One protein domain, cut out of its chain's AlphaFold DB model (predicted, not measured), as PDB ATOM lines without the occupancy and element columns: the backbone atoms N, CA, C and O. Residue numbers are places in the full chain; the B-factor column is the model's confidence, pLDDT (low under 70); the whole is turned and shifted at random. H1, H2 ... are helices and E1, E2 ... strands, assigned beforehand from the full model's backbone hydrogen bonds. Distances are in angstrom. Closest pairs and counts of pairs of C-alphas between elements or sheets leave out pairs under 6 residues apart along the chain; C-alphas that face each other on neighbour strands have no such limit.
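What this domain is: This is residues 2 to 86 of the 447 residues of an uncharacterized protein of Sistotremastrum suecicum HHB10207 ss-3 (UniProt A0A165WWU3). The antiparallel hairpin E1 E2 forms the middle, with H1 near its turn, H2 leading into E1 and H3 beside E2. The 85 printed residues, mixed in class, include three named helices and two named strands: H1 H2 E1 E2 H3. The whole is only just loose, with radius of gyration of the C-alphas 14.4 A and spans 45 by 26 by 20 A.

How they stand to each other: In hairpin E1, residues 43 to 48, and E2, residues 51 to 56, N 46 and O 53 are 2.8 A apart. H1, residues 7 to 19, is closest to E1 at C-alphas 13 and 48, 7.0 A. H3, residues 69 to 79, is closest to E2 at C-alphas 69 and 54, 7.5 A. H1 and H3 have every O i to N i+4 pair within hydrogen-bond range; H2, residues 33 to 42, has 4 of 6.

Where its parts are: H1, 18.9 A long, begins at (120.680, 115.845, 190.448); H3 ends at (140.158, 104.739, 157.335).

The domain as a whole: Links H1 to H2 and E2 to H3 are long; residues 2 to 5 have pLDDT under 70.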
ATOM      1  N   VAL A   2     128.193 119.912 182.317       57.88
ATOM      2  CA  VAL A   2     127.079 119.569 183.206       57.88
ATOM      3  C   VAL A   2     127.639 119.278 184.587       57.88
ATOM      4  O   VAL A   2     128.561 118.475 184.713       57.88
ATOM      5  N   GLY A   3     127.123 119.949 185.612       57.84
ATOM      6  CA  GLY A   3     127.459 119.611 186.987       57.84
ATOM      7  C   GLY A   3     126.846 118.260 187.325       57.84
ATOM      8  O   GLY A   3     125.687 118.203 187.705       57.84
ATOM      9  N   VAL A   4     127.615 117.175 187.205       59.66
ATOM     10  CA  VAL A   4     127.161 115.806 187.544       59.66
ATOM     11  C   VAL A   4     126.825 115.675 189.041       59.66
ATOM     12  O   VAL A   4     126.182 114.727 189.475       59.66
ATOM     13  N   THR A   5     127.236 116.657 189.847       69.50
ATOM     14  CA  THR A   5     126.916 116.781 191.273       69.50
ATOM     15  C   THR A   5     125.533 117.374 191.545       69.50
ATOM     16  O   THR A   5     125.084 117.330 192.687       69.50
ATOM     17  N   ASP A   6     124.877 117.962 190.540       80.31
ATOM     18  CA  ASP A   6     123.512 118.472 190.648       80.31
ATOM     19  C   ASP A   6     122.515 117.451 190.062       80.31
ATOM     20  O   ASP A   6     122.513 117.217 188.848       80.31
ATOM     21  N   PRO A   7     121.642 116.850 190.894       80.56
ATOM     22  CA  PRO A   7     120.680 115.845 190.448       80.56
ATOM     23  C   PRO A   7     119.724 116.344 189.365       80.56
ATOM     24  O   PRO A   7     119.294 115.552 188.531       80.56
ATOM     25  N   SER A   8     119.380 117.636 189.369       80.62
ATOM     26  CA  SER A   8     118.428 118.187 188.400       80.62
ATOM     27  C   SER A   8     119.029 118.252 186.996       80.62
ATOM     28  O   SER A   8     118.479 117.653 186.071       80.62
ATOM     29  N   THR A   9     120.227 118.828 186.862       78.06
ATOM     30  CA  THR A   9     120.960 118.841 185.588       78.06
ATOM     31  C   THR A   9     121.304 117.422 185.103       78.06
ATOM     32  O   THR A   9     121.299 117.150 183.903       78.06
ATOM     33  N   TYR A  10     121.577 116.483 186.017       77.81
ATOM     34  CA  TYR A  10     121.821 115.082 185.652       77.81
ATOM     35  C   TYR A  10     120.564 114.380 185.108       77.81
ATOM     36  O   TYR A  10     120.656 113.629 184.139       77.81
ATOM     37  N   HIS A  11     119.388 114.639 185.685       82.12
ATOM     38  CA  HIS A  11     118.129 114.092 185.174       82.12
ATOM     39  C   HIS A  11     117.784 114.617 183.778       82.12
ATOM     40  O   HIS A  11     117.391 113.823 182.925       82.12
ATOM     41  N   GLU A  12     117.988 115.911 183.521       82.88
ATOM     42  CA  GLU A  12     117.788 116.500 182.191       82.88
ATOM     43  C   GLU A  12     118.714 115.865 181.142       82.88
ATOM     44  O   GLU A  12     118.272 115.514 180.046       82.88
ATOM     45  N   LEU A  13     119.981 115.631 181.500       82.12
ATOM     46  CA  LEU A  13     120.945 114.935 180.644       82.12
ATOM     47  C   LEU A  13     120.477 113.506 180.312       82.12
ATOM     48  O   LEU A  13     120.516 113.090 179.154       82.12
ATOM     49  N   GLN A  14     120.012 112.756 181.316       81.62
ATOM     50  CA  GLN A  14     119.499 111.397 181.117       81.62
ATOM     51  C   GLN A  14     118.254 111.360 180.227       81.62
ATOM     52  O   GLN A  14     118.108 110.442 179.420       81.62
ATOM     53  N   GLU A  15     117.343 112.320 180.389       84.25
ATOM     54  CA  GLU A  15     116.129 112.406 179.581       84.25
ATOM     55  C   GLU A  15     116.465 112.696 178.115       84.25
ATOM     56  O   GLU A  15     115.973 111.987 177.238       84.25
ATOM     57  N   TYR A  16     117.375 113.640 177.859       83.00
ATOM     58  CA  TYR A  16     117.857 113.948 176.514       83.00
ATOM     59  C   TYR A  16     118.448 112.710 175.821       83.00
ATOM     60  O   TYR A  16     117.963 112.299 174.768       83.00
ATOM     61  N   HIS A  17     119.421 112.036 176.438       83.06
ATOM     62  CA  HIS A  17     120.076 110.882 175.810       83.06
ATOM     63  C   HIS A  17     119.176 109.644 175.689       83.06
ATOM     64  O   HIS A  17     119.395 108.818 174.807       83.06
ATOM     65  N   ARG A  18     118.114 109.524 176.500       81.94
ATOM     66  CA  ARG A  18     117.103 108.467 176.323       81.94
ATOM     67  C   ARG A  18     116.310 108.638 175.023       81.94
ATOM     68  O   ARG A  18     115.825 107.648 174.487       81.94
ATOM     69  N   THR A  19     116.178 109.864 174.514       81.19
ATOM     70  CA  THR A  19     115.497 110.123 173.234       81.19
ATOM     71  C   THR A  19     116.355 109.817 172.005       81.19
ATOM     72  O   THR A  19     115.799 109.653 170.927       81.19
ATOM     73  N   CYS A  20     117.675 109.671 172.173       78.38
ATOM     74  CA  CYS A  20     118.644 109.406 171.101       78.38
ATOM     75  C   CYS A  20     119.167 107.957 171.103       78.38
ATOM     76  O   CYS A  20     120.209 107.686 170.520       78.38
ATOM     77  N   LEU A  21     118.485 107.022 171.777       79.56
ATOM     78  CA  LEU A  21     118.964 105.638 171.930       79.56
ATOM     79  C   LEU A  21     119.197 104.924 170.593       79.56
ATOM     80  O   LEU A  21     120.157 104.167 170.481       79.56
ATOM     81  N   ASP A  22     118.357 105.198 169.594       79.69
ATOM     82  CA  ASP A  22     118.471 104.604 168.257       79.69
ATOM     83  C   ASP A  22     119.780 105.019 167.553       79.69
ATOM     84  O   ASP A  22     120.294 104.286 166.716       79.69
ATOM     85  N   GLU A  23     120.362 106.166 167.923       81.44
ATOM     86  CA  GLU A  23     121.626 106.672 167.365       81.44
ATOM     87  C   GLU A  23     122.867 106.021 168.013       81.44
ATOM     88  O   GLU A  23     123.986 106.196 167.525       81.44
ATOM     89  N   TYR A  24     122.677 105.281 169.115       83.06
ATOM     90  CA  TYR A  24     123.733 104.588 169.867       83.06
ATOM     91  C   TYR A  24     123.779 103.083 169.611       83.06
ATOM     92  O   TYR A  24     124.692 102.414 170.098       83.06
ATOM     93  N   GLU A  25     122.787 102.530 168.911       83.31
ATOM     94  CA  GLU A  25     122.721 101.093 168.669       83.31
ATOM     95  C   GLU A  25     123.804 100.673 167.668       83.31
ATOM     96  O   GLU A  25     123.911 101.219 166.571       83.31
ATOM     97  N   PHE A  26     124.611  99.683 168.056       84.38
ATOM     98  CA  PHE A  26     125.622  99.112 167.175       84.38
ATOM     99  C   PHE A  26     124.938  98.386 165.999       84.38
ATOM    100  O   PHE A  26     124.083  97.520 166.245       84.38
ATOM    101  N   PRO A  27     125.278  98.704 164.735       86.38
ATOM    102  CA  PRO A  27     124.665  98.063 163.576       86.38
ATOM    103  C   PRO A  27     124.894  96.545 163.562       86.38
ATOM    104  O   PRO A  27     125.981  96.060 163.858       86.38
ATOM    105  N   LYS A  28     123.866  95.770 163.191       83.12
ATOM    106  CA  LYS A  28     123.915  94.289 163.158       83.12
ATOM    107  C   LYS A  28     124.390  93.729 161.815       83.12
ATOM    108  O   LYS A  28     124.222  92.536 161.552       83.12
ATOM    109  N   ASP A  29     124.919  94.582 160.949       85.38
ATOM    110  CA  ASP A  29     125.393  94.180 159.633       85.38
ATOM    111  C   ASP A  29     126.695  93.380 159.760       85.38
ATOM    112  O   ASP A  29     127.595  93.729 160.524       85.38
ATOM    113  N   ALA A  30     126.812  92.299 158.983       81.19
ATOM    114  CA  ALA A  30     127.957  91.380 159.041       81.19
ATOM    115  C   ALA A  30     129.305  92.055 158.720       81.19
ATOM    116  O   ALA A  30     130.367  91.517 159.014       81.19
ATOM    117  N   GLU A  31     129.277  93.234 158.101       84.00
ATOM    118  CA  GLU A  31     130.468  94.017 157.783       84.00
ATOM    119  C   GLU A  31     131.096  94.725 158.993       84.00
ATOM    120  O   GLU A  31     132.251  95.140 158.902       84.00
ATOM    121  N   TYR A  32     130.375  94.825 160.113       84.12
ATOM    122  CA  TYR A  32     130.834  95.482 161.341       84.12
ATOM    123  C   TYR A  32     131.119  94.513 162.489       84.12
ATOM    124  O   TYR A  32     131.604  94.929 163.538       84.12
ATOM    125  N   GLU A  33     130.884  93.214 162.283       82.94
ATOM    126  CA  GLU A  33     131.107  92.162 163.285       82.94
ATOM    127  C   GLU A  33     132.558  92.160 163.806       82.94
ATOM    128  O   GLU A  33     132.799  91.921 164.985       82.94
ATOM    129  N   GLY A  34     133.525  92.519 162.951       83.56
ATOM    130  CA  GLY A  34     134.938  92.643 163.327       83.56
ATOM    131  C   GLY A  34     135.260  93.802 164.279       83.56
ATOM    132  O   GLY A  34     136.276  93.738 164.959       83.56
ATOM    133  N   TYR A  35     134.402  94.822 164.362       86.06
ATOM    134  CA  TYR A  35     134.600  96.005 165.211       86.06
ATOM    135  C   TYR A  35     133.850  95.908 166.547       86.06
ATOM    136  O   TYR A  35     134.023  96.760 167.415       86.06
ATOM    137  N   GLU A  36     133.003  94.891 166.740       86.75
ATOM    138  CA  GLU A  36     132.139  94.786 167.921       86.75
ATOM    139  C   GLU A  36     132.930  94.545 169.219       86.75
ATOM    140  O   GLU A  36     132.562  95.062 170.278       86.75
ATOM    141  N   GLU A  37     134.010  93.763 169.155       87.06
ATOM    142  CA  GLU A  37     134.889  93.534 170.307       87.06
ATOM    143  C   GLU A  37     135.590  94.836 170.710       87.06
ATOM    144  O   GLU A  37     135.442  95.275 171.853       87.06
ATOM    145  N   ASP A  38     136.234  95.501 169.746       86.19
ATOM    146  CA  ASP A  38     136.947  96.764 169.951       86.19
ATOM    147  C   ASP A  38     136.021  97.877 170.449       86.19
ATOM    148  O   ASP A  38     136.374  98.601 171.386       86.19
ATOM    149  N   PHE A  39     134.806  97.974 169.900       87.31
ATOM    150  CA  PHE A  39     133.780  98.923 170.338       87.31
ATOM    151  C   PHE A  39     133.454  98.776 171.829       87.31
ATOM    152  O   PHE A  39     133.262  99.762 172.539       87.31
ATOM    153  N   ARG A  40     133.408  97.545 172.348       86.06
ATOM    154  CA  ARG A  40     133.056  97.295 173.756       86.06
ATOM    155  C   ARG A  40     134.203  97.565 174.723       86.06
ATOM    156  O   ARG A  40     133.939  97.767 175.911       86.06
ATOM    157  N   THR A  41     135.448  97.509 174.260       84.94
ATOM    158  CA  THR A  41     136.636  97.572 175.125       84.94
ATOM    159  C   THR A  41     137.398  98.882 175.026       84.94
ATOM    160  O   THR A  41     138.004  99.286 176.016       84.94
ATOM    161  N   THR A  42     137.398  99.521 173.856       85.56
ATOM    162  CA  THR A  42     138.297 100.642 173.539       85.56
ATOM    163  C   THR A  42     137.585 101.907 173.088       85.56
ATOM    164  O   THR A  42     138.249 102.921 172.923       85.56
ATOM    165  N   TRP A  43     136.269 101.888 172.872       89.88
ATOM    166  CA  TRP A  43     135.551 103.090 172.457       89.88
ATOM    167  C   TRP A  43     134.963 103.820 173.660       89.88
ATOM    168  O   TRP A  43     134.466 103.212 174.610       89.88
ATOM    169  N   GLU A  44     134.978 105.148 173.595       89.88
ATOM    170  CA  GLU A  44     134.386 106.023 174.597       89.88
ATOM    171  C   GLU A  44     133.281 106.888 173.978       89.88
ATOM    172  O   GLU A  44     133.426 107.461 172.898       89.88
ATOM    173  N   LEU A  45     132.164 107.011 174.699       89.00
ATOM    174  CA  LEU A  45     131.084 107.934 174.363       89.00
ATOM    175  C   LEU A  45     131.148 109.144 175.291       89.00
ATOM    176  O   LEU A  45     130.841 109.063 176.485       89.00
ATOM    177  N   PHE A  46     131.490 110.296 174.729       86.31
ATOM    178  CA  PHE A  46     131.414 111.562 175.432       86.31
ATOM    179  C   PHE A  46     130.015 112.165 175.294       86.31
ATOM    180  O   PHE A  46     129.532 112.390 174.187       86.31
ATOM    181  N   VAL A  47     129.373 112.490 176.418       85.12
ATOM    182  CA  VAL A  47     127.998 113.014 176.469       85.12
ATOM    183  C   VAL A  47     127.911 114.349 177.208       85.12
ATOM    184  O   VAL A  47     128.593 114.591 178.207       85.12
ATOM    185  N   ASN A  48     127.059 115.248 176.709       80.75
ATOM    186  CA  ASN A  48     126.823 116.580 177.259       80.75
ATOM    187  C   ASN A  48     125.384 117.044 176.943       80.75
ATOM    188  O   ASN A  48     124.769 116.576 175.994       80.75
ATOM    189  N   MET A  49     124.871 118.059 177.652       71.56
ATOM    190  CA  MET A  49     123.516 118.620 177.424       71.56
ATOM    191  C   MET A  49     123.278 119.121 175.995       71.56
ATOM    192  O   MET A  49     122.151 119.383 175.593       71.56
ATOM    193  N   GLY A  50     124.352 119.319 175.235       73.00
ATOM    194  CA  GLY A  50     124.279 119.755 173.858       73.00
ATOM    195  C   GLY A  50     124.460 118.644 172.835       73.00
ATOM    196  O   GLY A  50     124.554 119.027 171.681       73.00
ATOM    197  N   GLY A  51     124.617 117.364 173.177       83.38
ATOM    198  CA  GLY A  51     124.960 116.315 172.205       83.38
ATOM    199  C   GLY A  51     125.982 115.302 172.717       83.38
ATOM    200  O   GLY A  51     126.278 115.244 173.910       83.38
ATOM    201  N   TYR A  52     126.523 114.510 171.801       88.00
ATOM    202  CA  TYR A  52     127.464 113.438 172.104       88.00
ATOM    203  C   TYR A  52     128.570 113.348 171.047       88.00
ATOM    204  O   TYR A  52     128.466 113.969 169.991       88.00
ATOM    205  N   GLN A  53     129.645 112.635 171.363       90.94
ATOM    206  CA  GLN A  53     130.786 112.410 170.479       90.94
ATOM    207  C   GLN A  53     131.389 111.034 170.769       90.94
ATOM    208  O   GLN A  53     131.591 110.695 171.937       90.94
ATOM    209  N   TRP A  54     131.690 110.274 169.722       92.62
ATOM    210  CA  TRP A  54     132.362 108.981 169.807       92.62
ATOM    211  C   TRP A  54     133.868 109.146 169.677       92.62
ATOM    212  O   TRP A  54     134.348 109.961 168.888       92.62
ATOM    213  N   ILE A  55     134.606 108.370 170.460       93.25
ATOM    214  CA  ILE A  55     136.062 108.357 170.484       93.25
ATOM    215  C   ILE A  55     136.517 106.908 170.352       93.25
ATOM    216  O   ILE A  55     136.158 106.065 171.169       93.25
ATOM    217  N   ASP A  56     137.317 106.636 169.330       91.69
ATOM    218  CA  ASP A  56     137.948 105.346 169.086       91.69
ATOM    219  C   ASP A  56     139.435 105.435 169.452       91.69
ATOM    220  O   ASP A  56     140.226 106.105 168.777       91.69
ATOM    221  N   HIS A  57     139.819 104.765 170.540       90.31
ATOM    222  CA  HIS A  57     141.203 104.735 171.012       90.31
ATOM    223  C   HIS A  57     142.096 103.760 170.238       90.31
ATOM    224  O   HIS A  57     143.317 103.930 170.262       90.31
ATOM    225  N   THR A  58     141.522 102.781 169.533       87.88
ATOM    226  CA  THR A  58     142.270 101.791 168.743       87.88
ATOM    227  C   THR A  58     142.800 102.417 167.460       87.88
ATOM    228  O   THR A  58     143.983 102.284 167.144       87.88
ATOM    229  N   HIS A  59     141.955 103.177 166.762       88.12
ATOM    230  CA  HIS A  59     142.331 103.844 165.511       88.12
ATOM    231  C   HIS A  59     142.742 105.317 165.697       88.12
ATOM    232  O   HIS A  59     143.169 105.967 164.737       88.12
ATOM    233  N   GLU A  60     142.668 105.839 166.927       90.75
ATOM    234  CA  GLU A  60     142.928 107.241 167.286       90.75
ATOM    235  C   GLU A  60     142.033 108.236 166.522       90.75
ATOM    236  O   GLU A  60     142.510 109.225 165.948       90.75
ATOM    237  N   MET A  61     140.726 107.969 166.495       92.88
ATOM    238  CA  MET A  61     139.732 108.736 165.734       92.88
ATOM    239  C   MET A  61     138.640 109.298 166.645       92.88
ATOM    240  O   MET A  61     138.303 108.721 167.675       92.88
ATOM    241  N   GLY A  62     138.094 110.456 166.280       92.81
ATOM    242  CA  GLY A  62     136.965 111.062 166.975       92.81
ATOM    243  C   GLY A  62     135.902 111.532 165.993       92.81
ATOM    244  O   GLY A  62     136.233 112.187 165.002       92.81
ATOM    245  N   SER A  63     134.645 111.234 166.306       93.56
ATOM    246  CA  SER A  63     133.488 111.580 165.481       93.56
ATOM    247  C   SER A  63     133.208 113.081 165.489       93.56
ATOM    248  O   SER A  63     133.678 113.831 166.364       93.56
ATOM    249  N   ASP A  64     132.387 113.528 164.550       91.44
ATOM    250  CA  ASP A  64     131.709 114.808 164.647       91.44
ATOM    251  C   ASP A  64     130.730 114.846 165.829       91.44
ATOM    252  O   ASP A  64     130.297 113.840 166.400       91.44
ATOM    253  N   TYR A  65     130.409 116.065 166.253       88.62
ATOM    254  CA  TYR A  65     129.514 116.273 167.380       88.62
ATOM    255  C   TYR A  65     128.060 116.012 166.969       88.62
ATOM    256  O   TYR A  65     127.534 116.723 166.112       88.62
ATOM    257  N   ARG A  66     127.389 115.079 167.662       87.62
ATOM    258  CA  ARG A  66     126.055 114.519 167.345       87.62
ATOM    259  C   ARG A  66     126.011 113.651 166.084       87.62
ATOM    260  O   ARG A  66     124.963 113.560 165.451       87.62
ATOM    261  N   GLU A  67     127.133 113.058 165.715       88.19
ATOM    262  CA  GLU A  67     127.184 112.103 164.615       88.19
ATOM    263  C   GLU A  67     126.684 110.720 165.072       88.19
ATOM    264  O   GLU A  67     127.176 110.220 166.091       88.19
ATOM    265  N   PRO A  68     125.728 110.093 164.362       89.88
ATOM    266  CA  PRO A  68     125.221 108.773 164.724       89.88
ATOM    267  C   PRO A  68     126.317 107.711 164.612       89.88
ATOM    268  O   PRO A  68     127.196 107.790 163.755       89.88
ATOM    269  N   LEU A  69     126.235 106.672 165.451       89.19
ATOM    270  CA  LEU A  69     127.266 105.631 165.511       89.19
ATOM    271  C   LEU A  69     127.518 104.961 164.152       89.19
ATOM    272  O   LEU A  69     128.661 104.670 163.831       89.19
ATOM    273  N   SER A  70     126.475 104.740 163.347       87.88
ATOM    274  CA  SER A  70     126.608 104.108 162.030       87.88
ATOM    275  C   SER A  70     127.475 104.914 161.059       87.88
ATOM    276  O   SER A  70     128.265 104.322 160.337       87.88
ATOM    277  N   GLU A  71     127.336 106.244 161.058       89.75
ATOM    278  CA  GLU A  71     128.088 107.132 160.158       89.75
ATOM    279  C   GLU A  71     129.557 107.194 160.581       89.75
ATOM    280  O   GLU A  71     130.447 106.951 159.769       89.75
ATOM    281  N   PHE A  72     129.810 107.337 161.884       91.56
ATOM    282  CA  PHE A  72     131.179 107.314 162.394       91.56
ATOM    283  C   PHE A  72     131.866 105.964 162.144       91.56
ATOM    284  O   PHE A  72     133.061 105.897 161.861       91.56
ATOM    285  N   LEU A  73     131.121 104.860 162.223       90.12
ATOM    286  CA  LEU A  73     131.672 103.527 162.007       90.12
ATOM    287  C   LEU A  73     131.973 103.254 160.521       90.12
ATOM    288  O   LEU A  73     132.958 102.575 160.218       90.12
ATOM    289  N   ASP A  74     131.208 103.852 159.600       90.56
ATOM    290  CA  ASP A  74     131.566 103.940 158.179       90.56
ATOM    291  C   ASP A  74     132.896 104.693 157.986       90.56
ATOM    292  O   ASP A  74     133.777 104.209 157.268       90.56
ATOM    293  N   GLU A  75     133.088 105.833 158.663       91.38
ATOM    294  CA  GLU A  75     134.330 106.617 158.591       91.38
ATOM    295  C   GLU A  75     135.544 105.860 159.152       91.38
ATOM    296  O   GLU A  75     136.625 105.881 158.546       91.38
ATOM    297  N   VAL A  76     135.382 105.169 160.287       89.88
ATOM    298  CA  VAL A  76     136.437 104.337 160.891       89.88
ATOM    299  C   VAL A  76     136.828 103.221 159.931       89.88
ATOM    300  O   VAL A  76     138.007 103.072 159.614       89.88
ATOM    301  N   LYS A  77     135.849 102.496 159.382       90.12
ATOM    302  CA  LYS A  77     136.085 101.419 158.415       90.12
ATOM    303  C   LYS A  77     136.739 101.915 157.130       90.12
ATOM    304  O   LYS A  77     137.599 101.232 156.578       90.12
ATOM    305  N   GLU A  78     136.352 103.088 156.633       90.25
ATOM    306  CA  GLU A  78     136.986 103.666 155.450       90.25
ATOM    307  C   GLU A  78     138.460 104.002 155.712       90.25
ATOM    308  O   GLU A  78     139.280 103.974 154.791       90.25
ATOM    309  N   ASN A  79     138.805 104.365 156.946       87.50
ATOM    310  CA  ASN A  79     140.158 104.739 157.335       87.50
ATOM    311  C   ASN A  79     140.983 103.597 157.935       87.50
ATOM    312  O   ASN A  79     142.203 103.754 158.065       87.50
ATOM    313  N   ASP A  80     140.367 102.457 158.229       85.62
ATOM    314  CA  ASP A  80     141.062 101.275 158.714       85.62
ATOM    315  C   ASP A  80     142.083 100.770 157.677       85.62
ATOM    316  O   ASP A  80     141.871 100.774 156.459       85.62
ATOM    317  N   GLY A  81     143.271 100.415 158.159       79.56
ATOM    318  CA  GLY A  81     144.406  99.997 157.337       79.56
ATOM    319  C   GLY A  81     145.056 101.093 156.475       79.56
ATOM    320  O   GLY A  81     146.079 100.822 155.832       79.56
ATOM    321  N   LYS A  82     144.545 102.337 156.449       83.56
ATOM    322  CA  LYS A  82     145.212 103.447 155.744       83.56
ATOM    323  C   LYS A  82     146.480 103.866 156.497       83.56
ATOM    324  O   LYS A  82     146.476 104.099 157.700       83.56
ATOM    325  N   THR A  83     147.586 104.052 155.769       76.06
ATOM    326  CA  THR A  83     148.860 104.520 156.359       76.06
ATOM    327  C   THR A  83     148.755 105.931 156.947       76.06
ATOM    328  O   THR A  83     149.459 106.266 157.896       76.06
ATOM    329  N   VAL A  84     147.898 106.770 156.363       77.44
ATOM    330  CA  VAL A  84     147.564 108.096 156.880       77.44
ATOM    331  C   VAL A  84     146.038 108.169 156.948       77.44
ATOM    332  O   VAL A  84     145.419 108.339 155.896       77.44
ATOM    333  N   PRO A  85     145.438 107.972 158.134       80.56
ATOM    334  CA  PRO A  85     144.001 108.139 158.315       80.56
ATOM    335  C   PRO A  85     143.606 109.611 158.171       80.56
ATOM    336  O   PRO A  85     144.471 110.497 158.177       80.56
ATOM    337  N   ASP A  86     142.304 109.868 158.067       88.06
ATOM    338  CA  ASP A  86     141.776 111.228 158.031       88.06
ATOM    339  C   ASP A  86     142.307 112.062 159.213       88.06
ATOM    340  O   ASP A  86     142.186 111.722 160.397       88.06
TER     341      ASP A  86